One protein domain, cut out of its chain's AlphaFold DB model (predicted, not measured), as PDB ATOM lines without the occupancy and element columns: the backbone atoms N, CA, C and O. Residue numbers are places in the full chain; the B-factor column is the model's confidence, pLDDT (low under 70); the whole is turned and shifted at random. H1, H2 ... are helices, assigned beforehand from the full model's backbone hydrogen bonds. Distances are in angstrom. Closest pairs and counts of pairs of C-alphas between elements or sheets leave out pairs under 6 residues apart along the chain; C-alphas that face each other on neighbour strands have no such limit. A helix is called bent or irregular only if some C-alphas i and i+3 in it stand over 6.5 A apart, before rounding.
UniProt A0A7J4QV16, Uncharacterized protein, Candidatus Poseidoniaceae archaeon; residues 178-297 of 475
ATOM      1  N   GLN A 178      -8.230  10.592  28.852       91.56
ATOM      2  CA  GLN A 178      -9.646  10.899  28.622       91.56
ATOM      3  C   GLN A 178      -9.791  12.067  27.648       91.56
ATOM      4  O   GLN A 178      -9.295  13.161  27.928       91.56
ATOM      5  N   CYS A 179     -10.490  11.859  26.532       92.88
ATOM      6  CA  CYS A 179     -10.646  12.881  25.499       92.88
ATOM      7  C   CYS A 179     -11.354  14.142  26.021       92.88
ATOM      8  O   CYS A 179     -10.966  15.248  25.665       92.88
ATOM      9  N   GLU A 180     -12.351  13.979  26.892       89.06
ATOM     10  CA  GLU A 180     -13.230  15.044  27.403       89.06
ATOM     11  C   GLU A 180     -12.486  16.075  28.251       89.06
ATOM     12  O   GLU A 180     -12.845  17.249  28.272       89.06
ATOM     13  N   ASN A 181     -11.463  15.620  28.972       86.19
ATOM     14  CA  ASN A 181     -10.721  16.449  29.912       86.19
ATOM     15  C   ASN A 181      -9.414  16.970  29.320       86.19
ATOM     16  O   ASN A 181      -8.721  17.696  30.013       86.19
ATOM     17  N   THR A 182      -9.086  16.618  28.073       91.75
ATOM     18  CA  THR A 182      -7.778  16.898  27.477       91.75
ATOM     19  C   THR A 182      -7.798  18.108  26.555       91.75
ATOM     20  O   THR A 182      -8.704  18.280  25.740       91.75
ATOM     21  N   SER A 183      -6.743  18.924  26.605       92.69
ATOM     22  CA  SER A 183      -6.621  20.069  25.699       92.69
ATOM     23  C   SER A 183      -6.598  19.665  24.202       92.69
ATOM     24  O   SER A 183      -5.882  18.735  23.813       92.69
ATOM     25  N   PRO A 184      -7.286  20.401  23.300       93.38
ATOM     26  CA  PRO A 184      -7.367  20.057  21.871       93.38
ATOM     27  C   PRO A 184      -6.017  19.936  21.153       93.38
ATOM     28  O   PRO A 184      -5.841  19.081  20.284       93.38
ATOM     29  N   LYS A 185      -5.034  20.767  21.531       92.12
ATOM     30  CA  LYS A 185      -3.673  20.706  20.975       92.12
ATOM     31  C   LYS A 185      -2.967  19.405  21.375       92.12
ATOM     32  O   LYS A 185      -2.307  18.788  20.538       92.12
ATOM     33  N   LEU A 186      -3.148  18.952  22.621       93.12
ATOM     34  CA  LEU A 186      -2.580  17.688  23.084       93.12
ATOM     35  C   LEU A 186      -3.258  16.498  22.402       93.12
ATOM     36  O   LEU A 186      -2.551  15.614  21.914       93.12
ATOM     37  N   LEU A 187      -4.591  16.521  22.270       94.81
ATOM     38  CA  LEU A 187      -5.342  15.518  21.509       94.81
ATOM     39  C   LEU A 187      -4.779  15.367  20.094       94.81
ATOM     40  O   LEU A 187      -4.355  14.274  19.724       94.81
ATOM     41  N   ALA A 188      -4.675  16.469  19.345       92.69
ATOM     42  CA  ALA A 188      -4.167  16.457  17.973       92.69
ATOM     43  C   ALA A 188      -2.757  15.855  17.870       92.69
ATOM     44  O   ALA A 188      -2.490  15.046  16.982       92.69
ATOM     45  N   SER A 189      -1.872  16.182  18.815       90.94
ATOM     46  CA  SER A 189      -0.508  15.640  18.841       90.94
ATOM     47  C   SER A 189      -0.416  14.150  19.182       90.94
ATOM     48  O   SER A 189       0.561  13.500  18.813       90.94
ATOM     49  N   SER A 190      -1.445  13.600  19.826       92.62
ATOM     50  CA  SER A 190      -1.469  12.226  20.343       92.62
ATOM     51  C   SER A 190      -2.149  11.234  19.398       92.62
ATOM     52  O   SER A 190      -2.029  10.028  19.579       92.62
ATOM     53  N   ILE A 191      -2.823  11.729  18.358       90.88
ATOM     54  CA  ILE A 191      -3.653  10.954  17.420       90.88
ATOM     55  C   ILE A 191      -2.934   9.768  16.764       90.88
ATOM     56  O   ILE A 191      -3.569   8.763  16.451       90.88
ATOM     57  N   ASN A 192      -1.625   9.875  16.535       88.94
ATOM     58  CA  ASN A 192      -0.839   8.814  15.895       88.94
ATOM     59  C   ASN A 192      -0.326   7.748  16.880       88.94
ATOM     60  O   ASN A 192       0.308   6.795  16.445       88.94
ATOM     61  N   LEU A 193      -0.588   7.917  18.179       91.12
ATOM     62  CA  LEU A 193      -0.190   7.021  19.273       91.12
ATOM     63  C   LEU A 193      -1.420   6.404  19.963       91.12
ATOM     64  O   LEU A 193      -1.370   6.075  21.150       91.12
ATOM     65  N   ALA A 194      -2.535   6.318  19.241       92.38
ATOM     66  CA  ALA A 194      -3.840   5.928  19.755       92.38
ATOM     67  C   ALA A 194      -4.519   4.907  18.837       92.38
ATOM     68  O   ALA A 194      -4.189   4.810  17.649       92.38
ATOM     69  N   SER A 195      -5.514   4.196  19.363       92.56
ATOM     70  CA  SER A 195      -6.412   3.386  18.539       92.56
ATOM     71  C   SER A 195      -7.309   4.225  17.625       92.56
ATOM     72  O   SER A 195      -7.484   5.432  17.809       92.56
ATOM     73  N   ASP A 196      -7.937   3.568  16.647       90.50
ATOM     74  CA  ASP A 196      -8.894   4.221  15.749       90.50
ATOM     75  C   ASP A 196     -10.133   4.748  16.487       90.50
ATOM     76  O   ASP A 196     -10.651   5.807  16.123       90.50
ATOM     77  N   GLN A 197     -10.584   4.057  17.542       91.12
ATOM     78  CA  GLN A 197     -11.726   4.497  18.344       91.12
ATOM     79  C   GLN A 197     -11.375   5.758  19.139       91.12
ATOM     80  O   GLN A 197     -12.089   6.754  19.059       91.12
ATOM     81  N   TRP A 198     -10.234   5.765  19.827       94.50
ATOM     82  CA  TRP A 198      -9.798   6.956  20.553       94.50
ATOM     83  C   TRP A 198      -9.525   8.126  19.606       94.50
ATOM     84  O   TRP A 198      -9.901   9.259  19.889       94.50
ATOM     85  N   LYS A 199      -8.938   7.862  18.432       94.19
ATOM     86  CA  LYS A 199      -8.741   8.869  17.381       94.19
ATOM     87  C   LYS A 199     -10.064   9.500  16.940       94.19
ATOM     88  O   LYS A 199     -10.115  10.717  16.768       94.19
ATOM     89  N   LEU A 200     -11.121   8.703  16.763       92.56
ATOM     90  CA  LEU A 200     -12.468   9.200  16.455       92.56
ATOM     91  C   LEU A 200     -12.960  10.143  17.552       92.56
ATOM     92  O   LEU A 200     -13.394  11.257  17.256       92.56
ATOM     93  N   ASP A 201     -12.873   9.704  18.803       94.38
ATOM     94  CA  ASP A 201     -13.386  10.453  19.946       94.38
ATOM     95  C   ASP A 201     -12.590  11.749  20.161       94.38
ATOM     96  O   ASP A 201     -13.179  12.817  20.314       94.38
ATOM     97  N   ALA A 202     -11.264  11.706  20.024       95.94
ATOM     98  CA  ALA A 202     -10.394  12.877  20.074       95.94
ATOM     99  C   ALA A 202     -10.719  13.898  18.971       95.94
ATOM    100  O   ALA A 202     -10.856  15.089  19.251       95.94
ATOM    101  N   ILE A 203     -10.895  13.459  17.717       96.25
ATOM    102  CA  ILE A 203     -11.270  14.352  16.607       96.25
ATOM    103  C   ILE A 203     -12.653  14.969  16.844       96.25
ATOM    104  O   ILE A 203     -12.841  16.164  16.597       96.25
ATOM    105  N   LYS A 204     -13.614  14.196  17.364       95.00
ATOM    106  CA  LYS A 204     -14.933  14.715  17.747       95.00
ATOM    107  C   LYS A 204     -14.822  15.762  18.851       95.00
ATOM    108  O   LYS A 204     -15.426  16.822  18.705       95.00
ATOM    109  N   GLN A 205     -14.023  15.532  19.892       95.62
ATOM    110  CA  GLN A 205     -13.808  16.525  20.948       95.62
ATOM    111  C   GLN A 205     -13.163  17.808  20.403       95.62
ATOM    112  O   GLN A 205     -13.671  18.903  20.647       95.62
ATOM    113  N   ILE A 206     -12.122  17.701  19.566       96.12
ATOM    114  CA  ILE A 206     -11.517  18.865  18.889       96.12
ATOM    115  C   ILE A 206     -12.579  19.637  18.087       96.12
ATOM    116  O   ILE A 206     -12.659  20.862  18.177       96.12
ATOM    117  N   SER A 207     -13.436  18.929  17.343       95.56
ATOM    118  CA  SER A 207     -14.508  19.550  16.557       95.56
ATOM    119  C   SER A 207     -15.541  20.281  17.430       95.56
ATOM    120  O   SER A 207     -16.005  21.358  17.064       95.56
ATOM    121  N   GLN A 208     -15.859  19.756  18.618       94.12
ATOM    122  CA  GLN A 208     -16.748  20.426  19.571       94.12
ATOM    123  C   GLN A 208     -16.118  21.712  20.110       94.12
ATOM    124  O   GLN A 208     -16.788  22.745  20.154       94.12
ATOM    125  N   HIS A 209     -14.823  21.690  20.430       94.50
ATOM    126  CA  HIS A 209     -14.104  22.888  20.858       94.50
ATOM    127  C   HIS A 209     -14.073  23.979  19.782       94.50
ATOM    128  O   HIS A 209     -14.214  25.157  20.112       94.50
ATOM    129  N   PHE A 210     -13.968  23.615  18.502       94.94
ATOM    130  CA  PHE A 210     -14.039  24.577  17.400       94.94
ATOM    131  C   PHE A 210     -15.394  25.288  17.290       94.94
ATOM    132  O   PHE A 210     -15.430  26.435  16.856       94.94
ATOM    133  N   LEU A 211     -16.498  24.653  17.704       91.88
ATOM    134  CA  LEU A 211     -17.811  25.311  17.740       91.88
ATOM    135  C   LEU A 211     -17.895  26.388  18.825       91.88
ATOM    136  O   LEU A 211     -18.628  27.363  18.667       91.88
ATOM    137  N   THR A 212     -17.177  26.202  19.933       91.88
ATOM    138  CA  THR A 212     -17.145  27.163  21.045       91.88
ATOM    139  C   THR A 212     -16.077  28.238  20.873       91.88
ATOM    140  O   THR A 212     -16.288  29.375  21.291       91.88
ATOM    141  N   ASP A 213     -14.946  27.895  20.254       92.94
ATOM    142  CA  ASP A 213     -13.790  28.769  20.078       92.94
ATOM    143  C   ASP A 213     -13.296  28.739  18.623       92.94
ATOM    144  O   ASP A 213     -12.499  27.901  18.193       92.94
ATOM    145  N   ASN A 214     -13.755  29.731  17.865       89.81
ATOM    146  CA  ASN A 214     -13.355  29.944  16.480       89.81
ATOM    147  C   ASN A 214     -11.868  30.324  16.329       89.81
ATOM    148  O   ASN A 214     -11.284  30.093  15.268       89.81
ATOM    149  N   GLN A 215     -11.248  30.932  17.347       91.88
ATOM    150  CA  GLN A 215      -9.835  31.311  17.292       91.88
ATOM    151  C   GLN A 215      -8.949  30.067  17.390       91.88
ATOM    152  O   GLN A 215      -7.990  29.948  16.624       91.88
ATOM    153  N   LEU A 216      -9.319  29.113  18.249       93.19
ATOM    154  CA  LEU A 216      -8.636  27.828  18.365       93.19
ATOM    155  C   LEU A 216      -8.572  27.089  17.020       93.19
ATOM    156  O   LEU A 216      -7.513  26.570  16.666       93.19
ATOM    157  N   LEU A 217      -9.663  27.087  16.244       93.88
ATOM    158  CA  LEU A 217      -9.685  26.506  14.893       93.88
ATOM    159  C   LEU A 217      -8.613  27.140  14.004       93.88
ATOM    160  O   LEU A 217      -7.842  26.430  13.358       93.88
ATOM    161  N   ILE A 218      -8.554  28.473  13.970       92.62
ATOM    162  CA  ILE A 218      -7.613  29.213  13.121       92.62
ATOM    163  C   ILE A 218      -6.167  28.937  13.545       92.62
ATOM    164  O   ILE A 218      -5.311  28.734  12.683       92.62
ATOM    165  N   GLU A 219      -5.885  28.935  14.849       92.81
ATOM    166  CA  GLU A 219      -4.557  28.632  15.393       92.81
ATOM    167  C   GLU A 219      -4.127  27.208  15.051       92.81
ATOM    168  O   GLU A 219      -3.111  27.017  14.385       92.81
ATOM    169  N   MET A 220      -4.936  26.213  15.423       92.75
ATOM    170  CA  MET A 220      -4.616  24.809  15.174       92.75
ATOM    171  C   MET A 220      -4.487  24.518  13.684       92.75
ATOM    172  O   MET A 220      -3.602  23.770  13.282       92.75
ATOM    173  N   ARG A 221      -5.317  25.136  12.837       91.56
ATOM    174  CA  ARG A 221      -5.193  24.977  11.387       91.56
ATOM    175  C   ARG A 221      -3.867  25.521  10.867       91.56
ATOM    176  O   ARG A 221      -3.272  24.880  10.008       91.56
ATOM    177  N   LYS A 222      -3.414  26.677  11.354       89.88
ATOM    178  CA  LYS A 222      -2.117  27.251  10.964       89.88
ATOM    179  C   LYS A 222      -0.958  26.372  11.422       89.88
ATOM    180  O   LYS A 222      -0.071  26.103  10.620       89.88
ATOM    181  N   ASP A 223      -1.004  25.900  12.665       87.44
ATOM    182  CA  ASP A 223       0.035  25.046  13.250       87.44
ATOM    183  C   ASP A 223       0.118  23.678  12.549       87.44
ATOM    184  O   ASP A 223       1.190  23.086  12.439       87.44
ATOM    185  N   ALA A 224      -1.011  23.183  12.038       84.19
ATOM    186  CA  ALA A 224      -1.107  21.868  11.420       84.19
ATOM    187  C   ALA A 224      -0.642  21.796   9.963       84.19
ATOM    188  O   ALA A 224      -0.495  20.682   9.451       84.19
ATOM    189  N   LEU A 225      -0.440  22.933   9.291       79.88
ATOM    190  CA  LEU A 225      -0.041  22.971   7.882       79.88
ATOM    191  C   LEU A 225       1.247  22.161   7.670       79.88
ATOM    192  O   LEU A 225       2.283  22.465   8.258       79.88
ATOM    193  N   ASN A 226       1.186  21.147   6.802       74.25
ATOM    194  CA  ASN A 226       2.284  20.208   6.515       74.25
ATOM    195  C   ASN A 226       2.758  19.358   7.713       74.25
ATOM    196  O   ASN A 226       3.862  18.812   7.691       74.25
ATOM    197  N   SER A 227       1.948  19.234   8.766       84.12
ATOM    198  CA  SER A 227       2.220  18.344   9.900       84.12
ATOM    199  C   SER A 227       1.552  16.976   9.715       84.12
ATOM    200  O   SER A 227       0.579  16.832   8.973       84.12
ATOM    201  N   SER A 228       1.988  15.974  10.483       83.75
ATOM    202  CA  SER A 228       1.317  14.663  10.560       83.75
ATOM    203  C   SER A 228      -0.105  14.720  11.143       83.75
ATOM    204  O   SER A 228      -0.816  13.719  11.123       83.75
ATOM    205  N   GLN A 229      -0.526  15.880  11.656       87.75
ATOM    206  CA  GLN A 229      -1.841  16.127  12.252       87.75
ATOM    207  C   GLN A 229      -2.799  16.816  11.265       87.75
ATOM    208  O   GLN A 229      -3.981  16.974  11.574       87.75
ATOM    209  N   SER A 230      -2.312  17.211  10.077       90.56
ATOM    210  CA  SER A 230      -3.078  17.967   9.074       90.56
ATOM    211  C   SER A 230      -4.401  17.285   8.727       90.56
ATOM    212  O   SER A 230      -5.460  17.912   8.799       90.56
ATOM    213  N   SER A 231      -4.372  15.980   8.439       92.75
ATOM    214  CA  SER A 231      -5.578  15.207   8.109       92.75
ATOM    215  C   SER A 231      -6.579  15.172   9.271       92.75
ATOM    216  O   SER A 231      -7.774  15.396   9.066       92.75
ATOM    217  N   ALA A 232      -6.117  14.985  10.507       94.12
ATOM    218  CA  ALA A 232      -6.997  14.941  11.670       94.12
ATOM    219  C   ALA A 232      -7.679  16.286  11.949       94.12
ATOM    220  O   ALA A 232      -8.887  16.338  12.177       94.12
ATOM    221  N   ILE A 233      -6.923  17.380  11.876       95.69
ATOM    222  CA  ILE A 233      -7.459  18.731  12.075       95.69
ATOM    223  C   ILE A 233      -8.385  19.116  10.919       95.69
ATOM    224  O   ILE A 233      -9.439  19.703  11.150       95.69
ATOM    225  N   SER A 234      -8.049  18.725   9.686       96.06
ATOM    226  CA  SER A 234      -8.946  18.873   8.533       96.06
ATOM    227  C   SER A 234     -10.262  18.139   8.769       96.06
ATOM    228  O   SER A 234     -11.326  18.729   8.625       96.06
ATOM    229  N   THR A 235     -10.196  16.889   9.226       96.69
ATOM    230  CA  THR A 235     -11.373  16.084   9.568       96.69
ATOM    231  C   THR A 235     -12.214  16.772  10.642       96.69
ATOM    232  O   THR A 235     -13.413  16.942  10.445       96.69
ATOM    233  N   ALA A 236     -11.600  17.259  11.726       96.75
ATOM    234  CA  ALA A 236     -12.304  17.979  12.790       96.75
ATOM    235  C   ALA A 236     -13.049  19.225  12.276       96.75
ATOM    236  O   ALA A 236     -14.180  19.462  12.688       96.75
ATOM    237  N   ILE A 237     -12.454  19.992  11.352       96.69
ATOM    238  CA  ILE A 237     -13.113  21.141  10.703       96.69
ATOM    239  C   ILE A 237     -14.295  20.675   9.841       96.69
ATOM    240  O   ILE A 237     -15.371  21.271   9.888       96.69
ATOM    241  N   LEU A 238     -14.109  19.618   9.045       96.81
ATOM    242  CA  LEU A 238     -15.135  19.127   8.123       96.81
ATOM    243  C   LEU A 238     -16.340  18.511   8.848       96.81
ATOM    244  O   LEU A 238     -17.462  18.667   8.373       96.81
ATOM    245  N   LEU A 239     -16.150  17.895  10.018       96.19
ATOM    246  CA  LEU A 239     -17.241  17.344  10.837       96.19
ATOM    247  C   LEU A 239     -18.231  18.397  11.361       96.19
ATOM    248  O   LEU A 239     -19.335  18.049  11.771       96.19
ATOM    249  N   ILE A 240     -17.844  19.673  11.383       95.12
ATOM    250  CA  ILE A 240     -18.696  20.774  11.861       95.12
ATOM    251  C   ILE A 240     -18.957  21.832  10.791       95.12
ATOM    252  O   ILE A 240     -19.500  22.894  11.095       95.12
ATOM    253  N   CYS A 241     -18.546  21.589   9.544       93.62
ATOM    254  CA  CYS A 241     -18.603  22.608   8.498       93.62
ATOM    255  C   CYS A 241     -20.034  23.082   8.197       93.62
ATOM    256  O   CYS A 241     -20.229  24.247   7.847       93.62
ATOM    257  N   ASP A 242     -21.041  22.237   8.422       90.25
ATOM    258  CA  ASP A 242     -22.460  22.582   8.315       90.25
ATOM    259  C   ASP A 242     -22.883  23.678   9.309       90.25
ATOM    260  O   ASP A 242     -23.738  24.505   8.997       90.25
ATOM    261  N   LYS A 243     -22.241  23.728  10.480       91.00
ATOM    262  CA  LYS A 243     -22.490  24.705  11.553       91.00
ATOM    263  C   LYS A 243     -21.595  25.941  11.471       91.00
ATOM    264  O   LYS A 243     -21.873  26.932  12.144       91.00
ATOM    265  N   LEU A 244     -20.522  25.898  10.681       90.75
ATOM    266  CA  LEU A 244     -19.582  27.013  10.580       90.75
ATOM    267  C   LEU A 244     -20.174  28.187   9.776       90.75
ATOM    268  O   LEU A 244     -20.869  27.963   8.780       90.75
ATOM    269  N   PRO A 245     -19.878  29.446  10.147       89.12
ATOM    270  CA  PRO A 245     -20.229  30.628   9.358       89.12
ATOM    271  C   PRO A 245     -19.553  30.682   7.972       89.12
ATOM    272  O   PRO A 245     -18.542  30.021   7.726       89.12
ATOM    273  N   ASN A 246     -20.097  31.482   7.045       87.88
ATOM    274  CA  ASN A 246     -19.602  31.574   5.657       87.88
ATOM    275  C   ASN A 246     -18.164  32.112   5.566       87.88
ATOM    276  O   ASN A 246     -17.446  31.799   4.614       87.88
ATOM    277  N   GLU A 247     -17.715  32.871   6.560       90.88
ATOM    278  CA  GLU A 247     -16.358  33.401   6.685       90.88
ATOM    279  C   GLU A 247     -15.305  32.282   6.743       90.88
ATOM    280  O   GLU A 247     -14.160  32.488   6.338       90.88
ATOM    281  N   PHE A 248     -15.695  31.075   7.171       91.94
ATOM    282  CA  PHE A 248     -14.813  29.909   7.256       91.94
ATOM    283  C   PHE A 248     -14.731  29.091   5.962       91.94
ATOM    284  O   PHE A 248     -14.006  28.097   5.911       91.94
ATOM    285  N   SER A 249     -15.405  29.512   4.887       92.50
ATOM    286  CA  SER A 249     -15.448  28.759   3.621       92.50
ATOM    287  C   SER A 249     -14.061  28.471   3.035       92.50
ATOM    288  O   SER A 249     -13.844  27.410   2.454       92.50
ATOM    289  N   SER A 250     -13.101  29.388   3.188       93.19
ATOM    290  CA  SER A 250     -11.718  29.179   2.736       93.19
ATOM    291  C   SER A 250     -11.007  28.081   3.532       93.19
ATOM    292  O   SER A 250     -10.321  27.247   2.941       93.19
ATOM    293  N   TYR A 251     -11.215  28.038   4.851       93.44
ATOM    294  CA  TYR A 251     -10.674  26.997   5.724       93.44
ATOM    295  C   TYR A 251     -11.291  25.636   5.417       93.44
ATOM    296  O   TYR A 251     -10.555  24.661   5.336       93.44
ATOM    297  N   VAL A 252     -12.603  25.575   5.166       95.19
ATOM    298  CA  VAL A 252     -13.286  24.335   4.768       95.19
ATOM    299  C   VAL A 252     -12.739  23.820   3.438       95.19
ATOM    300  O   VAL A 252     -12.338  22.665   3.352       95.19
ATOM    301  N   ARG A 253     -12.632  24.675   2.411       95.19
ATOM    302  CA  ARG A 253     -12.071  24.278   1.106       95.19
ATOM    303  C   ARG A 253     -10.641  23.757   1.220       95.19
ATOM    304  O   ARG A 253     -10.325  22.734   0.626       95.19
ATOM    305  N   SER A 254      -9.806  24.432   2.006       94.19
ATOM    306  CA  SER A 254      -8.435  23.989   2.266       94.19
ATOM    307  C   SER A 254      -8.392  22.690   3.080       94.19
ATOM    308  O   SER A 254      -7.532  21.846   2.842       94.19
ATOM    309  N   ALA A 255      -9.307  22.504   4.036       95.62
ATOM    310  CA  ALA A 255      -9.422  21.266   4.800       95.62
ATOM    311  C   ALA A 255      -9.837  20.092   3.906       95.62
ATOM    312  O   ALA A 255      -9.311  19.002   4.086       95.62
ATOM    313  N   VAL A 256     -10.710  20.309   2.915       96.69
ATOM    314  CA  VAL A 256     -11.039  19.286   1.910       96.69
ATOM    315  C   VAL A 256      -9.788  18.845   1.154       96.69
ATOM    316  O   VAL A 256      -9.587  17.647   1.003       96.69
ATOM    317  N   ASP A 257      -8.946  19.782   0.711       94.12
ATOM    318  CA  ASP A 257      -7.734  19.450  -0.050       94.12
ATOM    319  C   ASP A 257      -6.794  18.525   0.745       94.12
ATOM    320  O   ASP A 257      -6.409  17.473   0.252       94.12
ATOM    321  N   GLU A 258      -6.518  18.860   2.007       93.44
ATOM    322  CA  GLU A 258      -5.668  18.056   2.903       93.44
ATOM    323  C   GLU A 258      -6.318  16.728   3.329       93.44
ATOM    324  O   GLU A 258      -5.657  15.701   3.479       93.44
ATOM    325  N   TRP A 259      -7.633  16.729   3.550       95.75
ATOM    326  CA  TRP A 259      -8.364  15.523   3.933       95.75
ATOM    327  C   TRP A 259      -8.405  14.499   2.797       95.75
ATOM    328  O   TRP A 259      -8.336  13.300   3.061       95.75
ATOM    329  N   LEU A 260      -8.469  14.946   1.540       95.31
ATOM    330  CA  LEU A 260      -8.440  14.057   0.379       95.31
ATOM    331  C   LEU A 260      -7.111  13.302   0.236       95.31
ATOM    332  O   LEU A 260      -7.111  12.225  -0.346       95.31
ATOM    333  N   ASP A 261      -6.002  13.784   0.799       92.12
ATOM    334  CA  ASP A 261      -4.734  13.043   0.767       92.12
ATOM    335  C   ASP A 261      -4.731  11.845   1.732       92.12
ATOM    336  O   ASP A 261      -4.156  10.794   1.439       92.12
ATOM    337  N   SER A 262      -5.409  11.969   2.878       90.88
ATOM    338  CA  SER A 262      -5.553  10.892   3.867       90.88
ATOM    339  C   SER A 262      -6.918  10.972   4.564       90.88
ATOM    340  O   SER A 262      -7.021  11.553   5.651       90.88
ATOM    341  N   PRO A 263      -7.986  10.421   3.951       93.25
ATOM    342  CA  PRO A 263      -9.342  10.563   4.468       93.25
ATOM    343  C   PRO A 263      -9.552   9.795   5.773       93.25
ATOM    344  O   PRO A 263      -9.526   8.563   5.795       93.25
ATOM    345  N   LEU A 264      -9.846  10.520   6.850       93.31
ATOM    346  CA  LEU A 264     -10.330   9.946   8.106       93.31
ATOM    347  C   LEU A 264     -11.846  10.124   8.205       93.31
ATOM    348  O   LEU A 264     -12.385  11.150   7.788       93.31
ATOM    349  N   PHE A 265     -12.526   9.108   8.742       92.06
ATOM    350  CA  PHE A 265     -13.962   9.138   9.061       92.06
ATOM    351  C   PHE A 265     -14.854   9.628   7.912       92.06
ATOM    352  O   PHE A 265     -15.739  10.463   8.083       92.06
ATOM    353  N   ALA A 266     -14.622   9.083   6.713       95.31
ATOM    354  CA  ALA A 266     -15.250   9.581   5.494       95.31
ATOM    355  C   ALA A 266     -16.780   9.566   5.508       95.31
ATOM    356  O   ALA A 266     -17.381  10.451   4.911       95.31
ATOM    357  N   ASN A 267     -17.407   8.619   6.207       94.69
ATOM    358  CA  ASN A 267     -18.856   8.623   6.399       94.69
ATOM    359  C   ASN A 267     -19.344   9.944   7.026       94.69
ATOM    360  O   ASN A 267     -20.129  10.668   6.418       94.69
ATOM    361  N   ASP A 268     -18.828  10.276   8.210       94.00
ATOM    362  CA  ASP A 268     -19.276  11.429   8.992       94.00
ATOM    363  C   ASP A 268     -18.892  12.758   8.322       94.00
ATOM    364  O   ASP A 268     -19.656  13.728   8.341       94.00
ATOM    365  N   VAL A 269     -17.724  12.791   7.670       96.44
ATOM    366  CA  VAL A 269     -17.268  13.952   6.896       96.44
ATOM    367  C   VAL A 269     -18.178  14.209   5.701       96.44
ATOM    368  O   VAL A 269     -18.613  15.340   5.517       96.44
ATOM    369  N   LEU A 270     -18.498  13.187   4.900       96.12
ATOM    370  CA  LEU A 270     -19.362  13.349   3.727       96.12
ATOM    371  C   LEU A 270     -20.779  13.774   4.129       96.12
ATOM    372  O   LEU A 270     -21.365  14.632   3.472       96.12
ATOM    373  N   GLU A 271     -21.308  13.207   5.216       94.00
ATOM    374  CA  GLU A 271     -22.596  13.589   5.808       94.00
ATOM    375  C   GLU A 271     -22.644  15.065   6.214       94.00
ATOM    376  O   GLU A 271     -23.619  15.757   5.923       94.00
ATOM    377  N   SER A 272     -21.575  15.556   6.840       94.06
ATOM    378  CA  SER A 272     -21.473  16.949   7.281       94.06
ATOM    379  C   SER A 272     -21.236  17.902   6.105       94.06
ATOM    380  O   SER A 272     -21.833  18.973   6.040       94.06
ATOM    381  N   LEU A 273     -20.395  17.497   5.147       94.12
ATOM    382  CA  LEU A 273     -19.984  18.316   4.007       94.12
ATOM    383  C   LEU A 273     -21.111  18.549   3.001       94.12
ATOM    384  O   LEU A 273     -21.214  19.646   2.459       94.12
ATOM    385  N   PHE A 274     -21.944  17.530   2.762       93.62
ATOM    386  CA  PHE A 274     -23.031  17.579   1.780       93.62
ATOM    387  C   PHE A 274     -24.422  17.565   2.416       93.62
ATOM    388  O   PHE A 274     -25.350  16.911   1.921       93.62
ATOM    389  N   ARG A 275     -24.559  18.259   3.547       88.00
ATOM    390  CA  ARG A 275     -25.839  18.459   4.222       88.00
ATOM    391  C   ARG A 275     -26.665  19.504   3.473       88.00
ATOM    392  O   ARG A 275     -26.196  20.615   3.248       88.00
ATOM    393  N   GLU A 276     -27.905  19.163   3.122       83.31
ATOM    394  CA  GLU A 276     -28.843  20.120   2.522       83.31
ATOM    395  C   GLU A 276     -29.144  21.264   3.498       83.31
ATOM    396  O   GLU A 276     -29.550  21.034   4.644       83.31
ATOM    397  N   ASN A 277     -28.933  22.499   3.045       75.44
ATOM    398  CA  ASN A 277     -29.324  23.695   3.782       75.44
ATOM    399  C   ASN A 277     -30.829  23.998   3.598       75.44
ATOM    400  O   ASN A 277     -31.534  23.342   2.831       75.44
ATOM    401  N   SER A 278     -31.339  25.022   4.290       69.94
ATOM    402  CA  SER A 278     -32.751  25.437   4.198       69.94
ATOM    403  C   SER A 278     -33.193  25.882   2.798       69.94
ATOM    404  O   SER A 278     -34.389  25.932   2.527       69.94
ATOM    405  N   GLU A 279     -32.246  26.220   1.923       70.62
ATOM    406  CA  GLU A 279     -32.478  26.633   0.535       70.62
ATOM    407  C   GLU A 279     -32.401  25.447  -0.448       70.62
ATOM    408  O   GLU A 279     -32.633  25.621  -1.642       70.62
ATOM    409  N   GLY A 280     -32.115  24.235   0.046       77.25
ATOM    410  CA  GLY A 280     -31.960  23.023  -0.759       77.25
ATOM    411  C   GLY A 280     -30.599  22.891  -1.451       77.25
ATOM    412  O   GLY A 280     -30.421  21.988  -2.267       77.25
ATOM    413  N   ASP A 281     -29.636  23.762  -1.142       84.12
ATOM    414  CA  ASP A 281     -28.252  23.624  -1.593       84.12
ATOM    415  C   ASP A 281     -27.487  22.683  -0.652       84.12
ATOM    416  O   ASP A 281     -27.396  22.907   0.559       84.12
ATOM    417  N   PHE A 282     -26.957  21.600  -1.222       86.06
ATOM    418  CA  PHE A 282     -26.154  20.606  -0.515       86.06
ATOM    419  C   PHE A 282     -24.647  20.840  -0.674       86.06
ATOM    420  O   PHE A 282     -23.877  20.204   0.033       86.06
ATOM    421  N   ASP A 283     -24.197  21.700  -1.595       89.94
ATOM    422  CA  ASP A 283     -22.774  21.957  -1.861       89.94
ATOM    423  C   ASP A 283     -22.418  23.422  -1.595       89.94
ATOM    424  O   ASP A 283     -21.793  24.108  -2.408       89.94
ATOM    425  N   ARG A 284     -22.766  23.876  -0.389       89.12
ATOM    426  CA  ARG A 284     -22.504  25.234   0.115       89.12
ATOM    427  C   ARG A 284     -21.076  25.721  -0.154       89.12
ATOM    428  O   ARG A 284     -20.842  26.910  -0.364       89.12
ATOM    429  N   PHE A 285     -20.097  24.816  -0.108       91.06
ATOM    430  CA  PHE A 285     -18.680  25.151  -0.248       91.06
ATOM    431  C   PHE A 285     -18.136  24.997  -1.672       91.06
ATOM    432  O   PHE A 285     -17.000  25.419  -1.913       91.06
ATOM    433  N   VAL A 286     -18.933  24.501  -2.624       92.75
ATOM    434  CA  VAL A 286     -18.552  24.264  -4.028       92.75
ATOM    435  C   VAL A 286     -17.355  23.312  -4.127       92.75
ATOM    436  O   VAL A 286     -16.318  23.617  -4.723       92.75
ATOM    437  N   VAL A 287     -17.456  22.172  -3.447       94.00
ATOM    438  CA  VAL A 287     -16.405  21.145  -3.372       94.00
ATOM    439  C   VAL A 287     -16.874  19.783  -3.864       94.00
ATOM    440  O   VAL A 287     -16.051  18.874  -3.986       94.00
ATOM    441  N   TYR A 288     -18.154  19.627  -4.201       93.50
ATOM    442  CA  TYR A 288     -18.728  18.345  -4.582       93.50
ATOM    443  C   TYR A 288     -18.009  17.700  -5.767       93.50
ATOM    444  O   TYR A 288     -17.559  16.558  -5.662       93.50
ATOM    445  N   ASP A 289     -17.824  18.430  -6.869       93.00
ATOM    446  CA  ASP A 289     -17.174  17.883  -8.067       93.00
ATOM    447  C   ASP A 289     -15.714  17.501  -7.802       93.00
ATOM    448  O   ASP A 289     -15.226  16.495  -8.321       93.00
ATOM    449  N   LYS A 290     -15.026  18.264  -6.942       94.81
ATOM    450  CA  LYS A 290     -13.652  17.967  -6.521       94.81
ATOM    451  C   LYS A 290     -13.602  16.648  -5.749       94.81
ATOM    452  O   LYS A 290     -12.829  15.765  -6.113       94.81
ATOM    453  N   VAL A 291     -14.444  16.496  -4.726       95.88
ATOM    454  CA  VAL A 291     -14.497  15.284  -3.891       95.88
ATOM    455  C   VAL A 291     -14.954  14.075  -4.713       95.88
ATOM    456  O   VAL A 291     -14.366  13.000  -4.615       95.88
ATOM    457  N   ALA A 292     -15.940  14.246  -5.594       93.75
ATOM    458  CA  ALA A 292     -16.404  13.202  -6.503       93.75
ATOM    459  C   ALA A 292     -15.309  12.766  -7.492       93.75
ATOM    460  O   ALA A 292     -15.158  11.573  -7.763       93.75
ATOM    461  N   LEU A 293     -14.506  13.696  -8.015       94.00
ATOM    462  CA  LEU A 293     -13.382  13.358  -8.888       94.00
ATOM    463  C   LEU A 293     -12.273  12.632  -8.116       94.00
ATOM    464  O   LEU A 293     -11.813  11.582  -8.566       94.00
ATOM    465  N   ALA A 294     -11.895  13.156  -6.948       94.19
ATOM    466  CA  ALA A 294     -10.868  12.572  -6.089       94.19
ATOM    467  C   ALA A 294     -11.257  11.171  -5.595       94.19
ATOM    468  O   ALA A 294     -10.421  10.276  -5.552       94.19
ATOM    469  N   SER A 295     -12.542  10.911  -5.340       94.81
ATOM    470  CA  SER A 295     -13.022   9.587  -4.917       94.81
ATOM    471  C   SER A 295     -12.557   8.443  -5.828       94.81
ATOM    472  O   SER A 295     -12.295   7.340  -5.356       94.81
ATOM    473  N   LYS A 296     -12.372   8.713  -7.126       93.56
ATOM    474  CA  LYS A 296     -12.000   7.717  -8.140       93.56
ATOM    475  C   LYS A 296     -10.572   7.198  -7.993       93.56
ATOM    476  O   LYS A 296     -10.294   6.108  -8.494       93.56
ATOM    477  N   ILE A 297      -9.682   7.963  -7.358       94.00
ATOM    478  CA  ILE A 297      -8.271   7.591  -7.173       94.00
ATOM    479  C   ILE A 297      -8.012   6.874  -5.843       94.00
ATOM    480  O   ILE A 297      -6.942   6.298  -5.662       94.00
TER     481      ILE A 297
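AT A GLANCE: This is residues 178 to 297 of the 475 residues of an uncharacterized protein of Candidatus Poseidoniaceae archaeon (UniProt A0A7J4QV16). The short helix H4 is the core of a compact helical body: H2 crosses it on one side with H1 running antiparallel beside H2, H5 packs on its opposite side, and H3 and H6 pack near its two ends. H7 lies beyond H5 at the far side from H1 and H2, reached by a long link, residues 274 to 287. The printed part has 120 residues with seven named helices, H1 to H7 in chain order, and no named strand; the class is all helix. It is compact, with a radius of gyration of the C-alphas of 13.7 A, and rounded, spanning 39 by 33 by 24 A.

HOW THE PARTS SIT: The longest helix, H2, residues 196 to 212, touches H1, residues 184 to 193, at a shallow tilt of 15 degrees, opposite ways, a helical hairpin; the closest C-alphas, of Pro 184 and Ile 206, are 5.2 A apart. With residues 203 to 210 alone H2 touches H4, residues 230 to 238, at a steep tilt of 55 degrees, the closest C-alphas being those of Ser 207 and Ala 236, 4.6 A. H3, residues 214 to 224, touches H2 only at the corner. H4 is the hub, touching five helices. It forms a hairpin with H3, the C-alphas of Ala 224 and Ser 230 closest at 5.0 A, and another with H5, residues 246 to 261, those of Ser 234 and Ala 255 closest at 4.5 A. H4 also touches H6, residues 266 to 273, with the C-alphas of Leu 238 and Val 269 closest at 5.7 A. H7, residues 288 to 295, only just touches H5, with 3 pairs of C-alphas within 8 A, the closest those of Leu 260 and Ala 294 at 7.1 A. H5 and H6 are near each other, while H6 and H7 are apart. Every O i to N i+4 pair is within hydrogen-bond range in H2, H3, H4, H6 and H7, against 4 of 6 in H1 and 9 of 12 in H5.

IN THESE COORDINATES: H1 begins at C-alpha 184 (-7.367, 20.057, 21.871), and H7 ends at C-alpha 295 (-13.022, 9.587, -4.917). H2 is 24.9 A long, H5 24.3 A, H3 15.5 A, H1 15.1 A, H4 12.1 A, H7 10.5 A and H6 10.0 A. H1 and H5 are irregular: C-alphas 189 and 192 are 7.4 A apart, as are C-alphas 247 and 250.

THE WHOLE: The two C-alphas farthest apart, those of Leu 193 and Glu 279, are 42.2 A apart. The printed part has no cut. The link from H6 to H7 is long. The mean pLDDT of the printed part is 91.7, and residue 278 is under 70.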